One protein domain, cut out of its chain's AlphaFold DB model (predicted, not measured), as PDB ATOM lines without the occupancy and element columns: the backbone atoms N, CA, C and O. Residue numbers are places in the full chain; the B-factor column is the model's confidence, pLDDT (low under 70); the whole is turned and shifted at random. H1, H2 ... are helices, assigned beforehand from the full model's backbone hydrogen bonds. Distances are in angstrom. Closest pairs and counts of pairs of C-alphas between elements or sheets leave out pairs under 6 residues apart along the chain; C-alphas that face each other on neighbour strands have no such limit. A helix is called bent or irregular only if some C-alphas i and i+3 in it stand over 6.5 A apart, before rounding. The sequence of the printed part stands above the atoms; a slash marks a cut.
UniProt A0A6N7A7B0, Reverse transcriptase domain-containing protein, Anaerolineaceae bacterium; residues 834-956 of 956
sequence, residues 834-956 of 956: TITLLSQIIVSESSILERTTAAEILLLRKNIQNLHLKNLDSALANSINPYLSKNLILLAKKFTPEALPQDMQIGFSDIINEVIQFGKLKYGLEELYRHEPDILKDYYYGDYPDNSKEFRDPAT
ATOM      1  N   THR A 834      11.428  19.679 -43.441       94.88
ATOM      2  CA  THR A 834      11.872  18.722 -42.417       94.88
ATOM      3  C   THR A 834      13.221  19.110 -41.822       94.88
ATOM      4  O   THR A 834      13.390  19.060 -40.604       94.88
ATOM      5  N   ILE A 835      14.173  19.568 -42.638       93.62
ATOM      6  CA  ILE A 835      15.467  20.081 -42.155       93.62
ATOM      7  C   ILE A 835      15.262  21.278 -41.214       93.62
ATOM      8  O   ILE A 835      15.880  21.348 -40.145       93.62
ATOM      9  N   THR A 836      14.361  22.194 -41.574       92.06
ATOM     10  CA  THR A 836      14.006  23.361 -40.756       92.06
ATOM     11  C   THR A 836      13.378  22.937 -39.430       92.06
ATOM     12  O   THR A 836      13.786  23.431 -38.379       92.06
ATOM     13  N   LEU A 837      12.444  21.982 -39.457       94.06
ATOM     14  CA  LEU A 837      11.818  21.434 -38.256       94.06
ATOM     15  C   LEU A 837      12.857  20.806 -37.315       94.06
ATOM     16  O   LEU A 837      12.911  21.155 -36.140       94.06
ATOM     17  N   LEU A 838      13.723  19.927 -37.830       94.62
ATOM     18  CA  LEU A 838      14.785  19.289 -37.043       94.62
ATOM     19  C   LEU A 838      15.715  20.330 -36.406       94.62
ATOM     20  O   LEU A 838      16.070  20.219 -35.234       94.62
ATOM     21  N   SER A 839      16.062  21.372 -37.160       92.00
ATOM     22  CA  SER A 839      16.886  22.481 -36.677       92.00
ATOM     23  C   SER A 839      16.218  23.245 -35.533       92.00
ATOM     24  O   SER A 839      16.882  23.582 -34.554       92.00
ATOM     25  N   GLN A 840      14.907  23.490 -35.627       92.06
ATOM     26  CA  GLN A 840      14.124  24.135 -34.571       92.06
ATOM     27  C   GLN A 840      14.048  23.268 -33.312       92.06
ATOM     28  O   GLN A 840      14.247  23.792 -32.220       92.06
ATOM     29  N   ILE A 841      13.835  21.954 -33.457       94.12
ATOM     30  CA  ILE A 841      13.780  21.008 -32.332       94.12
ATOM     31  C   ILE A 841      15.074  21.054 -31.519       94.12
ATOM     32  O   ILE A 841      15.030  21.089 -30.297       94.12
ATOM     33  N   ILE A 842      16.239  21.091 -32.171       91.94
ATOM     34  CA  ILE A 842      17.547  21.076 -31.491       91.94
ATOM     35  C   ILE A 842      17.717  22.253 -30.513       91.94
ATOM     36  O   ILE A 842      18.331  22.089 -29.448       91.94
ATOM     37  N   VAL A 843      17.185  23.423 -30.873       88.56
ATOM     38  CA  VAL A 843      17.365  24.688 -30.139       88.56
ATOM     39  C   VAL A 843      16.136  25.114 -29.327       88.56
ATOM     40  O   VAL A 843      16.198  26.136 -28.647       88.56
ATOM     41  N   SER A 844      15.035  24.361 -29.391       87.38
ATOM     42  CA  SER A 844      13.812  24.610 -28.623       87.38
ATOM     43  C   SER A 844      13.878  24.012 -27.207       87.38
ATOM     44  O   SER A 844      14.853  23.370 -26.810       87.38
ATOM     45  N   GLU A 845      12.789  24.181 -26.454       86.12
ATOM     46  CA  GLU A 845      12.549  23.531 -25.157       86.12
ATOM     47  C   GLU A 845      12.048  22.072 -25.283       86.12
ATOM     48  O   GLU A 845      11.551  21.497 -24.314       86.12
ATOM     49  N   SER A 846      12.177  21.447 -26.464       90.12
ATOM     50  CA  SER A 846      11.848  20.028 -26.675       90.12
ATOM     51  C   SER A 846      12.649  19.110 -25.742       90.12
ATOM     52  O   SER A 846      13.714  19.468 -25.224       90.12
ATOM     53  N   SER A 847      12.161  17.884 -25.529       90.56
ATOM     54  CA  SER A 847      12.820  16.961 -24.606       90.56
ATOM     55  C   SER A 847      14.233  16.588 -25.067       90.56
ATOM     56  O   SER A 847      14.556  16.594 -26.256       90.56
ATOM     57  N   ILE A 848      15.091  16.207 -24.115       90.94
ATOM     58  CA  ILE A 848      16.464  15.778 -24.411       90.94
ATOM     59  C   ILE A 848      16.513  14.620 -25.424       90.94
ATOM     60  O   ILE A 848      17.414  14.576 -26.260       90.94
ATOM     61  N   LEU A 849      15.521  13.725 -25.390       91.69
ATOM     62  CA  LEU A 849      15.385  12.609 -26.321       91.69
ATOM     63  C   LEU A 849      15.135  13.097 -27.757       91.69
ATOM     64  O   LEU A 849      15.832  12.681 -28.684       91.69
ATOM     65  N   GLU A 850      14.185  14.017 -27.933       93.81
ATOM     66  CA  GLU A 850      13.847  14.599 -29.239       93.81
ATOM     67  C   GLU A 850      15.016  15.406 -29.801       93.81
ATOM     68  O   GLU A 850      15.402  15.215 -30.951       93.81
ATOM     69  N   ARG A 851      15.640  16.247 -28.967       94.00
ATOM     70  CA  ARG A 851      16.809  17.060 -29.338       94.00
ATOM     71  C   ARG A 851      17.987  16.196 -29.777       94.00
ATOM     72  O   ARG A 851      18.609  16.483 -30.798       94.00
ATOM     73  N   THR A 852      18.271  15.123 -29.036       93.94
ATOM     74  CA  THR A 852      19.342  14.166 -29.370       93.94
ATOM     75  C   THR A 852      19.057  13.473 -30.698       93.94
ATOM     76  O   THR A 852      19.945  13.393 -31.548       93.94
ATOM     77  N   THR A 853      17.811  13.031 -30.897       94.25
ATOM     78  CA  THR A 853      17.361  12.347 -32.117       94.25
ATOM     79  C   THR A 853      17.421  13.277 -33.331       94.25
ATOM     80  O   THR A 853      17.965  12.904 -34.367       94.25
ATOM     81  N   ALA A 854      16.938  14.516 -33.203       94.81
ATOM     82  CA  ALA A 854      16.988  15.511 -34.272       94.81
ATOM     83  C   ALA A 854      18.430  15.854 -34.671       94.81
ATOM     84  O   ALA A 854      18.758  15.885 -35.862       94.81
ATOM     85  N   ALA A 855      19.306  16.044 -33.679       94.00
ATOM     86  CA  ALA A 855      20.721  16.307 -33.911       94.00
ATOM     87  C   ALA A 855      21.418  15.141 -34.631       94.00
ATOM     88  O   ALA A 855      22.197  15.358 -35.559       94.00
ATOM     89  N   GLU A 856      21.108  13.903 -34.244       94.06
ATOM     90  CA  GLU A 856      21.635  12.708 -34.901       94.06
ATOM     91  C   GLU A 856      21.230  12.630 -36.381       94.06
ATOM     92  O   GLU A 856      22.082  12.363 -37.230       94.06
ATOM     93  N   ILE A 857      19.959  12.882 -36.710       93.19
ATOM     94  CA  ILE A 857      19.462  12.771 -38.091       93.19
ATOM     95  C   ILE A 857      20.195  13.752 -39.008       93.19
ATOM     96  O   ILE A 857      20.692  13.357 -40.063       93.19
ATOM     97  N   LEU A 858      20.307  15.022 -38.601       92.38
ATOM     98  CA  LEU A 858      21.030  16.036 -39.376       92.38
ATOM     99  C   LEU A 858      22.523  15.699 -39.506       92.38
ATOM    100  O   LEU A 858      23.141  15.947 -40.550       92.38
ATOM    101  N   LEU A 859      23.104  15.101 -38.462       90.88
ATOM    102  CA  LEU A 859      24.502  14.697 -38.460       90.88
ATOM    103  C   LEU A 859      24.754  13.571 -39.463       90.88
ATOM    104  O   LEU A 859      25.629  13.728 -40.309       90.88
ATOM    105  N   LEU A 860      23.979  12.484 -39.409       90.12
ATOM    106  CA  LEU A 860      24.195  11.251 -40.183       90.12
ATOM    107  C   LEU A 860      23.735  11.331 -41.654       90.12
ATOM    108  O   LEU A 860      23.940  10.396 -42.427       90.12
ATOM    109  N   ARG A 861      23.146  12.455 -42.074       87.31
ATOM    110  CA  ARG A 861      22.723  12.718 -43.457       87.31
ATOM    111  C   ARG A 861      23.866  13.265 -44.318       87.31
ATOM    112  O   ARG A 861      24.221  14.438 -44.201       87.31
ATOM    113  N   LYS A 862      24.382  12.460 -45.250       83.62
ATOM    114  CA  LYS A 862      25.458  12.866 -46.177       83.62
ATOM    115  C   LYS A 862      25.080  14.019 -47.124       83.62
ATOM    116  O   LYS A 862      25.909  14.874 -47.407       83.62
ATOM    117  N   ASN A 863      23.828  14.065 -47.585       82.50
ATOM    118  CA  ASN A 863      23.388  15.019 -48.616       82.50
ATOM    119  C   ASN A 863      23.150  16.449 -48.090       82.50
ATOM    120  O   ASN A 863      22.920  17.357 -48.883       82.50
ATOM    121  N   ILE A 864      23.215  16.669 -46.772       82.94
ATOM    122  CA  ILE A 864      23.073  17.999 -46.167       82.94
ATOM    123  C   ILE A 864      24.469  18.603 -46.037       82.94
ATOM    124  O   ILE A 864      25.246  18.189 -45.174       82.94
ATOM    125  N   GLN A 865      24.786  19.558 -46.913       69.38
ATOM    126  CA  GLN A 865      26.115  20.177 -46.987       69.38
ATOM    127  C   GLN A 865      26.197  21.525 -46.266       69.38
ATOM    128  O   GLN A 865      27.220  21.820 -45.662       69.38
ATOM    129  N   ASN A 866      25.121  22.316 -46.286       70.38
ATOM    130  CA  ASN A 866      25.076  23.635 -45.662       70.38
ATOM    131  C   ASN A 866      23.847  23.725 -44.763       70.38
ATOM    132  O   ASN A 866      22.728  23.517 -45.227       70.38
ATOM    133  N   LEU A 867      24.057  24.049 -43.491       78.62
ATOM    134  CA  LEU A 867      22.982  24.269 -42.535       78.62
ATOM    135  C   LEU A 867      23.393  25.373 -41.566       78.62
ATOM    136  O   LEU A 867      24.380  25.235 -40.854       78.62
ATOM    137  N   HIS A 868      22.630  26.462 -41.501       71.75
ATOM    138  CA  HIS A 868      22.880  27.508 -40.514       71.75
ATOM    139  C   HIS A 868      21.973  27.317 -39.294       71.75
ATOM    140  O   HIS A 868      20.826  27.769 -39.268       71.75
ATOM    141  N   LEU A 869      22.507  26.698 -38.244       72.00
ATOM    142  CA  LEU A 869      21.805  26.542 -36.972       72.00
ATOM    143  C   LEU A 869      21.918  27.830 -36.146       72.00
ATOM    144  O   LEU A 869      22.886  28.044 -35.415       72.00
ATOM    145  N   LYS A 870      20.911  28.710 -36.248       71.69
ATOM    146  CA  LYS A 870      20.798  29.860 -35.335       71.69
ATOM    147  C   LYS A 870      20.770  29.348 -33.893       71.69
ATOM    148  O   LYS A 870      20.015  28.431 -33.593       71.69
ATOM    149  N   ASN A 871      21.546  29.973 -33.009       72.44
ATOM    150  CA  ASN A 871      21.647  29.632 -31.583       72.44
ATOM    151  C   ASN A 871      22.315  28.277 -31.264       72.44
ATOM    152  O   ASN A 871      22.187  27.810 -30.132       72.44
ATOM    153  N   LEU A 872      23.063  27.666 -32.196       79.62
ATOM    154  CA  LEU A 872      23.842  26.455 -31.898       79.62
ATOM    155  C   LEU A 872      24.847  26.679 -30.758       79.62
ATOM    156  O   LEU A 872      24.948  25.828 -29.880       79.62
ATOM    157  N   ASP A 873      25.511  27.837 -30.720       74.69
ATOM    158  CA  ASP A 873      26.441  28.208 -29.640       74.69
ATOM    159  C   ASP A 873      25.759  28.187 -28.270       74.69
ATOM    160  O   ASP A 873      26.296  27.658 -27.299       74.69
ATOM    161  N   SER A 874      24.534  28.717 -28.202       77.62
ATOM    162  CA  SER A 874      23.719  28.701 -26.985       77.62
ATOM    163  C   SER A 874      23.307  27.275 -26.611       77.62
ATOM    164  O   SER A 874      23.406  26.883 -25.450       77.62
ATOM    165  N   ALA A 875      22.897  26.457 -27.587       80.56
ATOM    166  CA  ALA A 875      22.555  25.056 -27.346       80.56
ATOM    167  C   ALA A 875      23.764  24.241 -26.850       80.56
ATOM    168  O   ALA A 875      23.610  23.430 -25.938       80.56
ATOM    169  N   LEU A 876      24.955  24.485 -27.406       80.75
ATOM    170  CA  LEU A 876      26.221  23.894 -26.971       80.75
ATOM    171  C   LEU A 876      26.594  24.331 -25.553       80.75
ATOM    172  O   LEU A 876      26.898  23.480 -24.723       80.75
ATOM    173  N   ALA A 877      26.535  25.633 -25.262       75.88
ATOM    174  CA  ALA A 877      26.890  26.185 -23.954       75.88
ATOM    175  C   ALA A 877      25.965  25.692 -22.828       75.88
ATOM    176  O   ALA A 877      26.413  25.504 -21.699       75.88
ATOM    177  N   ASN A 878      24.687  25.454 -23.139       75.62
ATOM    178  CA  ASN A 878      23.683  25.024 -22.165       75.62
ATOM    179  C   ASN A 878      23.539  23.494 -22.052       75.62
ATOM    180  O   ASN A 878      22.844  23.009 -21.157       75.62
ATOM    181  N   SER A 879      24.149  22.709 -22.947       77.44
ATOM    182  CA  SER A 879      24.003  21.250 -22.933       77.44
ATOM    183  C   SER A 879      25.023  20.589 -22.006       77.44
ATOM    184  O   SER A 879      26.207  20.486 -22.318       77.44
ATOM    185  N   ILE A 880      24.534  20.059 -20.884       77.06
ATOM    186  CA  ILE A 880      25.332  19.272 -19.927       77.06
ATOM    187  C   ILE A 880      25.163  17.760 -20.182       77.06
ATOM    188  O   ILE A 880      25.959  16.951 -19.716       77.06
ATOM    189  N   ASN A 881      24.139  17.357 -20.946       85.44
ATOM    190  CA  ASN A 881      23.836  15.949 -21.189       85.44
ATOM    191  C   ASN A 881      24.726  15.363 -22.309       85.44
ATOM    192  O   ASN A 881      24.678  15.855 -23.439       85.44
ATOM    193  N   PRO A 882      25.481  14.282 -22.053       86.06
ATOM    194  CA  PRO A 882      26.470  13.776 -23.001       86.06
ATOM    195  C   PRO A 882      25.883  13.151 -24.270       86.06
ATOM    196  O   PRO A 882      26.562  13.173 -25.296       86.06
ATOM    197  N   TYR A 883      24.638  12.655 -24.246       89.50
ATOM    198  CA  TYR A 883      23.965  12.145 -25.447       89.50
ATOM    199  C   TYR A 883      23.796  13.269 -26.482       89.50
ATOM    200  O   TYR A 883      24.210  13.134 -27.635       89.50
ATOM    201  N   LEU A 884      23.277  14.422 -26.046       91.38
ATOM    202  CA  LEU A 884      23.072  15.584 -26.910       91.38
ATOM    203  C   LEU A 884      24.376  16.332 -27.200       91.38
ATOM    204  O   LEU A 884      24.656  16.621 -28.363       91.38
ATOM    205  N   SER A 885      25.180  16.639 -26.176       88.62
ATOM    206  CA  SER A 885      26.391  17.464 -26.328       88.62
ATOM    207  C   SER A 885      27.344  16.882 -27.367       88.62
ATOM    208  O   SER A 885      27.894  17.616 -28.186       88.62
ATOM    209  N   LYS A 886      27.469  15.554 -27.405       89.81
ATOM    210  CA  LYS A 886      28.252  14.841 -28.412       89.81
ATOM    211  C   LYS A 886      27.779  15.139 -29.838       89.81
ATOM    212  O   LYS A 886      28.585  15.494 -30.698       89.81
ATOM    213  N   ASN A 887      26.473  15.019 -30.076       91.56
ATOM    214  CA  ASN A 887      25.873  15.253 -31.389       91.56
ATOM    215  C   ASN A 887      26.007  16.723 -31.799       91.56
ATOM    216  O   ASN A 887      26.345  17.004 -32.946       91.56
ATOM    217  N   LEU A 888      25.822  17.661 -30.862       89.44
ATOM    218  CA  LEU A 888      25.990  19.093 -31.120       89.44
ATOM    219  C   LEU A 888      27.431  19.456 -31.498       89.44
ATOM    220  O   LEU A 888      27.631  20.232 -32.428       89.44
ATOM    221  N   ILE A 889      28.437  18.881 -30.828       86.44
ATOM    222  CA  ILE A 889      29.858  19.111 -31.149       86.44
ATOM    223  C   ILE A 889      30.170  18.639 -32.575       86.44
ATOM    224  O   ILE A 889      30.821  19.347 -33.346       86.44
ATOM    225  N   LEU A 890      29.677  17.456 -32.950       87.44
ATOM    226  CA  LEU A 890      29.875  16.909 -34.293       87.44
ATOM    227  C   LEU A 890      29.106  17.699 -35.364       87.44
ATOM    228  O   LEU A 890      29.629  17.895 -36.460       87.44
ATOM    229  N   LEU A 891      27.908  18.201 -35.050       87.62
ATOM    230  CA  LEU A 891      27.149  19.097 -35.928       87.62
ATOM    231  C   LEU A 891      27.849  20.439 -36.134       87.62
ATOM    232  O   LEU A 891      27.945  20.895 -37.270       87.62
ATOM    233  N   ALA A 892      28.371  21.046 -35.066       84.38
ATOM    234  CA  ALA A 892      29.141  22.281 -35.160       84.38
ATOM    235  C   ALA A 892      30.363  22.082 -36.056       84.38
ATOM    236  O   ALA A 892      30.582  22.858 -36.977       84.38
ATOM    237  N   LYS A 893      31.089  20.968 -35.898       81.56
ATOM    238  CA  LYS A 893      32.156  20.604 -36.838       81.56
ATOM    239  C   LYS A 893      31.659  20.479 -38.283       81.56
ATOM    240  O   LYS A 893      32.383  20.860 -39.199       81.56
ATOM    241  N   LYS A 894      30.477  19.896 -38.494       82.75
ATOM    242  CA  LYS A 894      29.930  19.666 -39.836       82.75
ATOM    243  C   LYS A 894      29.576  20.966 -40.550       82.75
ATOM    244  O   LYS A 894      29.846  21.078 -41.740       82.75
ATOM    245  N   PHE A 895      28.961  21.906 -39.838       80.94
ATOM    246  CA  PHE A 895      28.252  23.024 -40.461       80.94
ATOM    247  C   PHE A 895      28.756  24.413 -40.064       80.94
ATOM    248  O   PHE A 895      28.593  25.352 -40.836       80.94
ATOM    249  N   THR A 896      29.357  24.559 -38.886       73.44
ATOM    250  CA  THR A 896      29.821  25.845 -38.341       73.44
ATOM    251  C   THR A 896      31.119  25.643 -37.544       73.44
ATOM    252  O   THR A 896      31.098  25.737 -36.314       73.44
ATOM    253  N   PRO A 897      32.257  25.294 -38.176       71.25
ATOM    254  CA  PRO A 897      33.490  24.972 -37.451       71.25
ATOM    255  C   PRO A 897      33.981  26.104 -36.537       71.25
ATOM    256  O   PRO A 897      34.633  25.836 -35.528       71.25
ATOM    257  N   GLU A 898      33.648  27.356 -36.863       67.81
ATOM    258  CA  GLU A 898      33.973  28.546 -36.072       67.81
ATOM    259  C   GLU A 898      33.229  28.593 -34.725       67.81
ATOM    260  O   GLU A 898      33.702  29.245 -33.798       67.81
ATOM    261  N   ALA A 899      32.101  27.882 -34.606       64.62
ATOM    262  CA  ALA A 899      31.274  27.790 -33.401       64.62
ATOM    263  C   ALA A 899      31.901  26.930 -32.289       64.62
ATOM    264  O   ALA A 899      31.444  26.957 -31.148       64.62
ATOM    265  N   LEU A 900      32.927  26.124 -32.597       67.12
ATOM    266  CA  LEU A 900      33.575  25.273 -31.600       67.12
ATOM    267  C   LEU A 900      34.382  26.141 -30.613       67.12
ATOM    268  O   LEU A 900      35.361  26.772 -31.022       67.12
ATOM    269  N   PRO A 901      34.048  26.144 -29.305       59.88
ATOM    270  CA  PRO A 901      34.828  26.858 -28.301       59.88
ATOM    271  C   PRO A 901      36.296  26.419 -28.328       59.88
ATOM    272  O   PRO A 901      36.594  25.224 -28.236       59.88
ATOM    273  N   GLN A 902      37.221  27.381 -28.401       56.81
ATOM    274  CA  GLN A 902      38.664  27.094 -28.362       56.81
ATOM    275  C   GLN A 902      39.072  26.410 -27.041       56.81
ATOM    276  O   GLN A 902      39.918  25.511 -27.052       56.81
ATOM    277  N   ASP A 903      38.369  26.744 -25.951       55.66
ATOM    278  CA  ASP A 903      38.659  26.326 -24.575       55.66
ATOM    279  C   ASP A 903      37.599  25.374 -23.985       55.66
ATOM    280  O   ASP A 903      37.295  25.436 -22.791       55.66
ATOM    281  N   MET A 904      36.991  24.492 -24.793       55.69
ATOM    282  CA  MET A 904      36.049  23.500 -24.251       55.69
ATOM    283  C   MET A 904      36.777  22.597 -23.235       55.69
ATOM    284  O   MET A 904      37.658  21.814 -23.602       55.69
ATOM    285  N   GLN A 905      36.444  22.754 -21.947       50.47
ATOM    286  CA  GLN A 905      37.120  22.060 -20.852       50.47
ATOM    287  C   GLN A 905      36.950  20.539 -20.960       50.47
ATOM    288  O   GLN A 905      35.855  20.012 -21.158       50.47
ATOM    289  N   ILE A 906      38.070  19.838 -20.777       49.91
ATOM    290  CA  ILE A 906      38.185  18.379 -20.726       49.91
ATOM    291  C   ILE A 906      37.596  17.925 -19.382       49.91
ATOM    292  O   ILE A 906      38.313  17.848 -18.388       49.91
ATOM    293  N   GLY A 907      36.279  17.720 -19.300       50.69
ATOM    294  CA  GLY A 907      35.644  17.456 -17.999       50.69
ATOM    295  C   GLY A 907      34.254  16.821 -17.984       50.69
ATOM    296  O   GLY A 907      33.796  16.471 -16.903       50.69
ATOM    297  N   PHE A 908      33.589  16.637 -19.131       53.59
ATOM    298  CA  PHE A 908      32.190  16.181 -19.149       53.59
ATOM    299  C   PHE A 908      32.045  14.649 -19.161       53.59
ATOM    300  O   PHE A 908      31.379  14.104 -18.291       53.59
ATOM    301  N   SER A 909      32.697  13.943 -20.091       68.38
ATOM    302  CA  SER A 909      32.802  12.469 -20.135       68.38
ATOM    303  C   SER A 909      33.811  12.039 -21.216       68.38
ATOM    304  O   SER A 909      34.188  12.851 -22.068       68.38
ATOM    305  N   ASP A 910      34.270  10.778 -21.206       71.25
ATOM    306  CA  ASP A 910      35.267  10.279 -22.178       71.25
ATOM    307  C   ASP A 910      34.783  10.439 -23.637       71.25
ATOM    308  O   ASP A 910      35.574  10.847 -24.488       71.25
ATOM    309  N   ILE A 911      33.484  10.241 -23.913       77.44
ATOM    310  CA  ILE A 911      32.905  10.425 -25.258       77.44
ATOM    311  C   ILE A 911      32.908  11.891 -25.710       77.44
ATOM    312  O   ILE A 911      33.103  12.174 -26.887       77.44
ATOM    313  N   ILE A 912      32.729  12.841 -24.784       79.38
ATOM    314  CA  ILE A 912      32.767  14.273 -25.100       79.38
ATOM    315  C   ILE A 912      34.195  14.694 -25.425       79.38
ATOM    316  O   ILE A 912      34.435  15.331 -26.449       79.38
ATOM    317  N   ASN A 913      35.162  14.265 -24.613       73.31
ATOM    318  CA  ASN A 913      36.581  14.499 -24.888       73.31
ATOM    319  C   ASN A 913      36.984  13.938 -26.251       73.31
ATOM    320  O   ASN A 913      37.706  14.579 -27.016       73.31
ATOM    321  N   GLU A 914      36.483  12.751 -26.563       74.81
ATOM    322  CA  GLU A 914      36.718  12.100 -27.832       74.81
ATOM    323  C   GLU A 914      36.107  12.868 -29.003       74.81
ATOM    324  O   GLU A 914      36.822  13.116 -29.969       74.81
ATOM    325  N   VAL A 915      34.844  13.305 -28.945       78.75
ATOM    326  CA  VAL A 915      34.278  14.071 -30.066       78.75
ATOM    327  C   VAL A 915      34.863  15.471 -30.194       78.75
ATOM    328  O   VAL A 915      34.920  15.986 -31.304       78.75
ATOM    329  N   ILE A 916      35.378  16.073 -29.117       74.06
ATOM    330  CA  ILE A 916      36.179  17.307 -29.193       74.06
ATOM    331  C   ILE A 916      37.485  17.034 -29.952       74.06
ATOM    332  O   ILE A 916      37.874  17.810 -30.826       74.06
ATOM    333  N   GLN A 917      38.166  15.927 -29.645       68.38
ATOM    334  CA  GLN A 917      39.387  15.500 -30.339       68.38
ATOM    335  C   GLN A 917      39.105  15.159 -31.804       68.38
ATOM    336  O   GLN A 917      39.774  15.673 -32.700       68.38
ATOM    337  N   PHE A 918      38.069  14.363 -32.061       67.81
ATOM    338  CA  PHE A 918      37.567  14.079 -33.398       67.81
ATOM    339  C   PHE A 918      37.207  15.377 -34.119       67.81
ATOM    340  O   PHE A 918      37.537  15.533 -35.290       67.81
ATOM    341  N   GLY A 919      36.623  16.333 -33.396       61.12
ATOM    342  CA  GLY A 919      36.375  17.718 -33.779       61.12
ATOM    343  C   GLY A 919      37.616  18.393 -34.373       61.12
ATOM    344  O   GLY A 919      37.591  18.909 -35.488       61.12
ATOM    345  N   LYS A 920      38.737  18.296 -33.654       58.38
ATOM    346  CA  LYS A 920      40.036  18.898 -33.995       58.38
ATOM    347  C   LYS A 920      40.821  18.140 -35.079       58.38
ATOM    348  O   LYS A 920      41.684  18.727 -35.729       58.38
ATOM    349  N   LEU A 921      40.553  16.849 -35.281       54.47
ATOM    350  CA  LEU A 921      41.231  16.004 -36.274       54.47
ATOM    351  C   LEU A 921      40.715  16.248 -37.706       54.47
ATOM    352  O   LEU A 921      39.531  16.497 -37.919       54.47
ATOM    353  N   LYS A 922      41.583  16.074 -38.716       51.25
ATOM    354  CA  LYS A 922      41.252  16.150 -40.162       51.25
ATOM    355  C   LYS A 922      40.376  14.990 -40.682       51.25
ATOM    356  O   LYS A 922      40.382  14.703 -41.875       51.25
ATOM    357  N   TYR A 923      39.634  14.297 -39.821       53.81
ATOM    358  CA  TYR A 923      38.642  13.337 -40.301       53.81
ATOM    359  C   TYR A 923      37.543  14.031 -41.093       53.81
ATOM    360  O   TYR A 923      37.007  15.052 -40.651       53.81
ATOM    361  N   GLY A 924      37.157  13.409 -42.207       62.56
ATOM    362  CA  GLY A 924      35.845  13.627 -42.791       62.56
ATOM    363  C   GLY A 924      34.794  12.951 -41.916       62.56
ATOM    364  O   GLY A 924      34.932  11.781 -41.568       62.56
ATOM    365  N   LEU A 925      33.725  13.675 -41.589       73.31
ATOM    366  CA  LEU A 925      32.525  13.108 -40.957       73.31
ATOM    367  C   LEU A 925      31.898  11.971 -41.787       73.31
ATOM    368  O   LEU A 925      31.100  11.206 -41.261       73.31
ATOM    369  N   GLU A 926      32.316  11.833 -43.049       76.31
ATOM    370  CA  GLU A 926      31.973  10.750 -43.976       76.31
ATOM    371  C   GLU A 926      32.133   9.342 -43.389       76.31
ATOM    372  O   GLU A 926      31.376   8.435 -43.727       76.31
ATOM    373  N   GLU A 927      33.082   9.157 -42.472       77.69
ATOM    374  CA  GLU A 927      33.318   7.882 -41.792       77.69
ATOM    375  C   GLU A 927      32.132   7.434 -40.920       77.69
ATOM    376  O   GLU A 927      31.904   6.236 -40.754       77.69
ATOM    377  N   LEU A 928      31.332   8.381 -40.416       82.69
ATOM    378  CA  LEU A 928      30.124   8.096 -39.635       82.69
ATOM    379  C   LEU A 928      28.957   7.604 -40.507       82.69
ATOM    380  O   LEU A 928      28.001   7.043 -39.974       82.69
ATOM    381  N   TYR A 929      29.027   7.786 -41.832       82.38
ATOM    382  CA  TYR A 929      27.992   7.348 -42.780       82.38
ATOM    383  C   TYR A 929      28.204   5.920 -43.288       82.38
ATOM    384  O   TYR A 929      27.416   5.428 -44.099       82.38
ATOM    385  N   ARG A 930      29.280   5.253 -42.855       79.62
ATOM    386  CA  ARG A 930      29.592   3.886 -43.274       79.62
ATOM    387  C   ARG A 930      28.495   2.908 -42.859       79.62
ATOM    388  O   ARG A 930      27.760   3.101 -41.888       79.62
ATOM    389  N   HIS A 931      28.422   1.812 -43.604       85.62
ATOM    390  CA  HIS A 931      27.584   0.674 -43.255       85.62
ATOM    391  C   HIS A 931      28.060  -0.016 -41.975       85.62
ATOM    392  O   HIS A 931      28.939   0.466 -41.263       85.62
ATOM    393  N   GLU A 932      27.410  -1.116 -41.613       89.19
ATOM    394  CA  GLU A 932      27.896  -1.935 -40.510       89.19
ATOM    395  C   GLU A 932      29.313  -2.469 -40.812       89.19
ATOM    396  O   GLU A 932      29.635  -2.739 -41.971       89.19
ATOM    397  N   PRO A 933      30.168  -2.632 -39.791       89.00
ATOM    398  CA  PRO A 933      31.513  -3.172 -39.961       89.00
ATOM    399  C   PRO A 933      31.517  -4.590 -40.546       89.00
ATOM    400  O   PRO A 933      30.765  -5.455 -40.090       89.00
ATOM    401  N   ASP A 934      32.436  -4.870 -41.474       87.62
ATOM    402  CA  ASP A 934      32.523  -6.178 -42.147       87.62
ATOM    403  C   ASP A 934      32.761  -7.348 -41.180       87.62
ATOM    404  O   ASP A 934      32.272  -8.451 -41.415       87.62
ATOM    405  N   ILE A 935      33.401  -7.095 -40.030       87.56
ATOM    406  CA  ILE A 935      33.589  -8.097 -38.969       87.56
ATOM    407  C   ILE A 935      32.258  -8.721 -38.503       87.56
ATOM    408  O   ILE A 935      32.235  -9.903 -38.161       87.56
ATOM    409  N   LEU A 936      31.137  -7.984 -38.536       88.81
ATOM    410  CA  LEU A 936      29.806  -8.535 -38.241       88.81
ATOM    411  C   LEU A 936      29.411  -9.597 -39.263       88.81
ATOM    412  O   LEU A 936      29.098 -10.735 -38.902       88.81
ATOM    413  N   LYS A 937      29.504  -9.246 -40.545       86.25
ATOM    414  CA  LYS A 937      29.183 -10.142 -41.656       86.25
ATOM    415  C   LYS A 937      30.084 -11.372 -41.691       86.25
ATOM    416  O   LYS A 937      29.600 -12.479 -41.949       86.25
ATOM    417  N   ASP A 938      31.373 -11.182 -41.455       84.12
ATOM    418  CA  ASP A 938      32.375 -12.227 -41.637       84.12
ATOM    419  C   ASP A 938      32.393 -13.229 -40.476       84.12
ATOM    420  O   ASP A 938      32.600 -14.419 -40.714       84.12
ATOM    421  N   TYR A 939      32.105 -12.784 -39.246       82.12
ATOM    422  CA  TYR A 939      32.243 -13.621 -38.048       82.12
ATOM    423  C   TYR A 939      30.941 -13.885 -37.285       82.12
ATOM    424  O   TYR A 939      30.839 -14.919 -36.623       82.12
ATOM    425  N   TYR A 940      29.944 -12.999 -37.367       85.38
ATOM    426  CA  TYR A 940      28.780 -13.032 -36.471       85.38
ATOM    427  C   TYR A 940      27.435 -13.301 -37.172       85.38
ATOM    428  O   TYR A 940      26.483 -13.698 -36.499       85.38
ATOM    429  N   TYR A 941      27.350 -13.179 -38.505       80.75
ATOM    430  CA  TYR A 941      26.107 -13.422 -39.270       80.75
ATOM    431  C   TYR A 941      25.824 -14.887 -39.611       80.75
ATOM    432  O   TYR A 941      24.736 -15.189 -40.100       80.75
ATOM    433  N   GLY A 942      26.770 -15.806 -39.381       63.47
ATOM    434  CA  GLY A 942      26.662 -17.214 -39.805       63.47
ATOM    435  C   GLY A 942      25.442 -17.972 -39.263       63.47
ATOM    436  O   GLY A 942      25.141 -19.065 -39.730       63.47
ATOM    437  N   ASP A 943      24.725 -17.372 -38.314       60.62
ATOM    438  CA  ASP A 943      23.738 -18.018 -37.465       60.62
ATOM    439  C   ASP A 943      22.385 -17.298 -37.397       60.62
ATOM    440  O   ASP A 943      21.592 -17.557 -36.482       60.62
ATOM    441  N   TYR A 944      22.120 -16.411 -38.362       63.72
ATOM    442  CA  TYR A 944      20.876 -15.656 -38.421       63.72
ATOM    443  C   TYR A 944      19.655 -16.592 -38.543       63.72
ATOM    444  O   TYR A 944      19.654 -17.498 -39.383       63.72
ATOM    445  N   PRO A 945      18.609 -16.405 -37.721       56.66
ATOM    446  CA  PRO A 945      17.435 -17.267 -37.730       56.66
ATOM    447  C   PRO A 945      16.703 -17.237 -39.094       56.66
ATOM    448  O   PRO A 945      16.564 -16.178 -39.707       56.66
ATOM    449  N   ASP A 946      16.235 -18.408 -39.573       49.91
ATOM    450  CA  ASP A 946      15.463 -18.555 -40.830       49.91
ATOM    451  C   ASP A 946      14.311 -17.535 -40.883       49.91
ATOM    452  O   ASP A 946      13.710 -17.204 -39.856       49.91
ATOM    453  N   ASN A 947      13.988 -17.057 -42.088       41.12
ATOM    454  CA  ASN A 947      13.091 -15.943 -42.371       41.12
ATOM    455  C   ASN A 947      11.821 -15.973 -41.519       41.12
ATOM    456  O   ASN A 947      11.453 -14.930 -40.999       41.12
ATOM    457  N   SER A 948      11.233 -17.149 -41.273       37.03
ATOM    458  CA  SER A 948      10.059 -17.369 -40.411       37.03
ATOM    459  C   SER A 948      10.076 -16.733 -39.015       37.03
ATOM    460  O   SER A 948       9.007 -16.566 -38.430       37.03
ATOM    461  N   LYS A 949      11.251 -16.399 -38.480       46.81
ATOM    462  CA  LYS A 949      11.474 -16.130 -37.052       46.81
ATOM    463  C   LYS A 949      11.485 -14.639 -36.683       46.81
ATOM    464  O   LYS A 949      11.238 -14.290 -35.542       46.81
ATOM    465  N   GLU A 950      11.650 -13.745 -37.661       41.78
ATOM    466  CA  GLU A 950      11.556 -12.286 -37.453       41.78
ATOM    467  C   GLU A 950      10.130 -11.727 -37.555       41.78
ATOM    468  O   GLU A 950       9.912 -10.538 -37.323       41.78
ATOM    469  N   PHE A 951       9.149 -12.530 -37.975       40.59
ATOM    470  CA  PHE A 951       7.841 -12.008 -38.396       40.59
ATOM    471  C   PHE A 951       6.818 -11.834 -37.274       40.59
ATOM    472  O   PHE A 951       5.616 -11.720 -37.537       40.59
ATOM    473  N   ARG A 952       7.265 -11.900 -36.022       43.06
ATOM    474  CA  ARG A 952       6.412 -11.814 -34.838       43.06
ATOM    475  C   ARG A 952       7.141 -10.912 -33.844       43.06
ATOM    476  O   ARG A 952       8.370 -10.884 -33.834       43.06
ATOM    477  N   ASP A 953       6.397 -10.098 -33.113       36.75
ATOM    478  CA  ASP A 953       6.913  -9.023 -32.265       36.75
ATOM    479  C   ASP A 953       6.981  -9.486 -30.798       36.75
ATOM    480  O   ASP A 953       5.970  -9.981 -30.310       36.75
ATOM    481  N   PRO A 954       8.101  -9.312 -30.068       32.28
ATOM    482  CA  PRO A 954       8.174  -9.611 -28.634       32.28
ATOM    483  C   PRO A 954       7.202  -8.799 -27.760       32.28
ATOM    484  O   PRO A 954       7.039  -9.119 -26.584       32.28
ATOM    485  N   ALA A 955       6.574  -7.748 -28.299       27.06
ATOM    486  CA  ALA A 955       5.594  -6.919 -27.601       27.06
ATOM    487  C   ALA A 955       4.120  -7.365 -27.760       27.06
ATOM    488  O   ALA A 955       3.237  -6.647 -27.277       27.06
ATOM    489  N   THR A 956       3.839  -8.500 -28.422       27.27
ATOM    490  CA  THR A 956       2.491  -9.116 -28.447       27.27
ATOM    491  C   THR A 956       2.240 -10.030 -27.267       27.27
ATOM    492  O   THR A 956       3.026 -10.994 -27.128       27.27
TER     493      THR A 956
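AT A GLANCE: This is residues 834 to 956 of the 956 residues of the protein "Reverse transcriptase domain-containing protein" of Anaerolineaceae bacterium (UniProt A0A6N7A7B0). Three helices side by side in a row, H2, H4 and H5, run the same way and make the core of a compact body; H1 packs on H2 and H3 packs on H4, both on one side of this row. The short helix H6 lies near the last residues of H2 and H4, and from there the tail of residues 931 to 956, with H7 in it, sticks far out and makes the length. The printed part has 123 residues with seven named helices, H1 to H7 in order, and no named strand; its class is all helix. The whole is loose, with a radius of gyration of the C-alphas of 17.7 A, and spans 52 by 33 by 30 A.

IN THESE COORDINATES: H1, residues 834 to 843, begins at C-alpha 834 at (11.872, 18.722, -42.417) and is 14.7 A long. H2, residues 848 to 860, is 18.1 A long. H3 has residues 872 to 878. H4, residues 882 to 895, is 19.8 A long and begins at C-alpha 882 at (26.470, 13.776, -23.001). H5, residues 910 to 920, is 15.4 A long. H6 has residues 925 to 929. H7, residues 934 to 943, is 15.5 A long and ends at C-alpha 943 at (23.738, -18.018, -37.465); it is irregular, with C-alphas 940 and 943 7.2 A apart.

HOW THE PARTS SIT: H4 is the hub, touching three helices. H4 and H5 touch, closest at the C-alphas of Lys 886 and Ile 912, 5.6 A, at a shallow tilt of 5 degrees, the same way. H2 and H4 touch, closest at the C-alphas of Thr 852 and Leu 884, 4.7 A, the same way at a shallow tilt of 33 degrees, only just short of steep. H3 and H4 form a helical hairpin at a shallow tilt of 24 degrees, opposite ways; their closest C-alphas, of Leu 876 and Leu 888, are 6.3 A apart. H1 touches H2 at a steep tilt of 47 degrees, opposite ways, closest at the C-alphas of Ile 842 and Arg 851, 4.6 A. H1 and H3 only just touch, with 3 pairs of C-alphas within 8 A, the closest those of Val 843 and Ala 875, 5.9 A. H6 is close to H2 but not clearly touching, with the C-alphas of Leu 860 and Tyr 929 6.0 A apart. H7 touches no helix. Every O i to N i+4 pair is within hydrogen-bond range in H2, H3 and H5; the counts are 5 of 6 in H1, 9 of 10 in H4, 3 of 6 in H7 and 0 of 1 in H6, where 2 of 2 O i to N i+3 pairs are within range.

THE WHOLE: Residues 931 to 956 stand free, and the body without them spans 33 by 28 by 23 A. The two C-alphas farthest apart, of Asp 903 and Ser 948, are 54.6 A apart. The printed part has no cut, and Thr 956 is the chain's last residue. The links H2 to H3 and H4 to H5 are long. Mean pLDDT of the printed part is 75.4; residue 865 and residues 898 to 909, 917 to 924 and 942 to 956 are under 70.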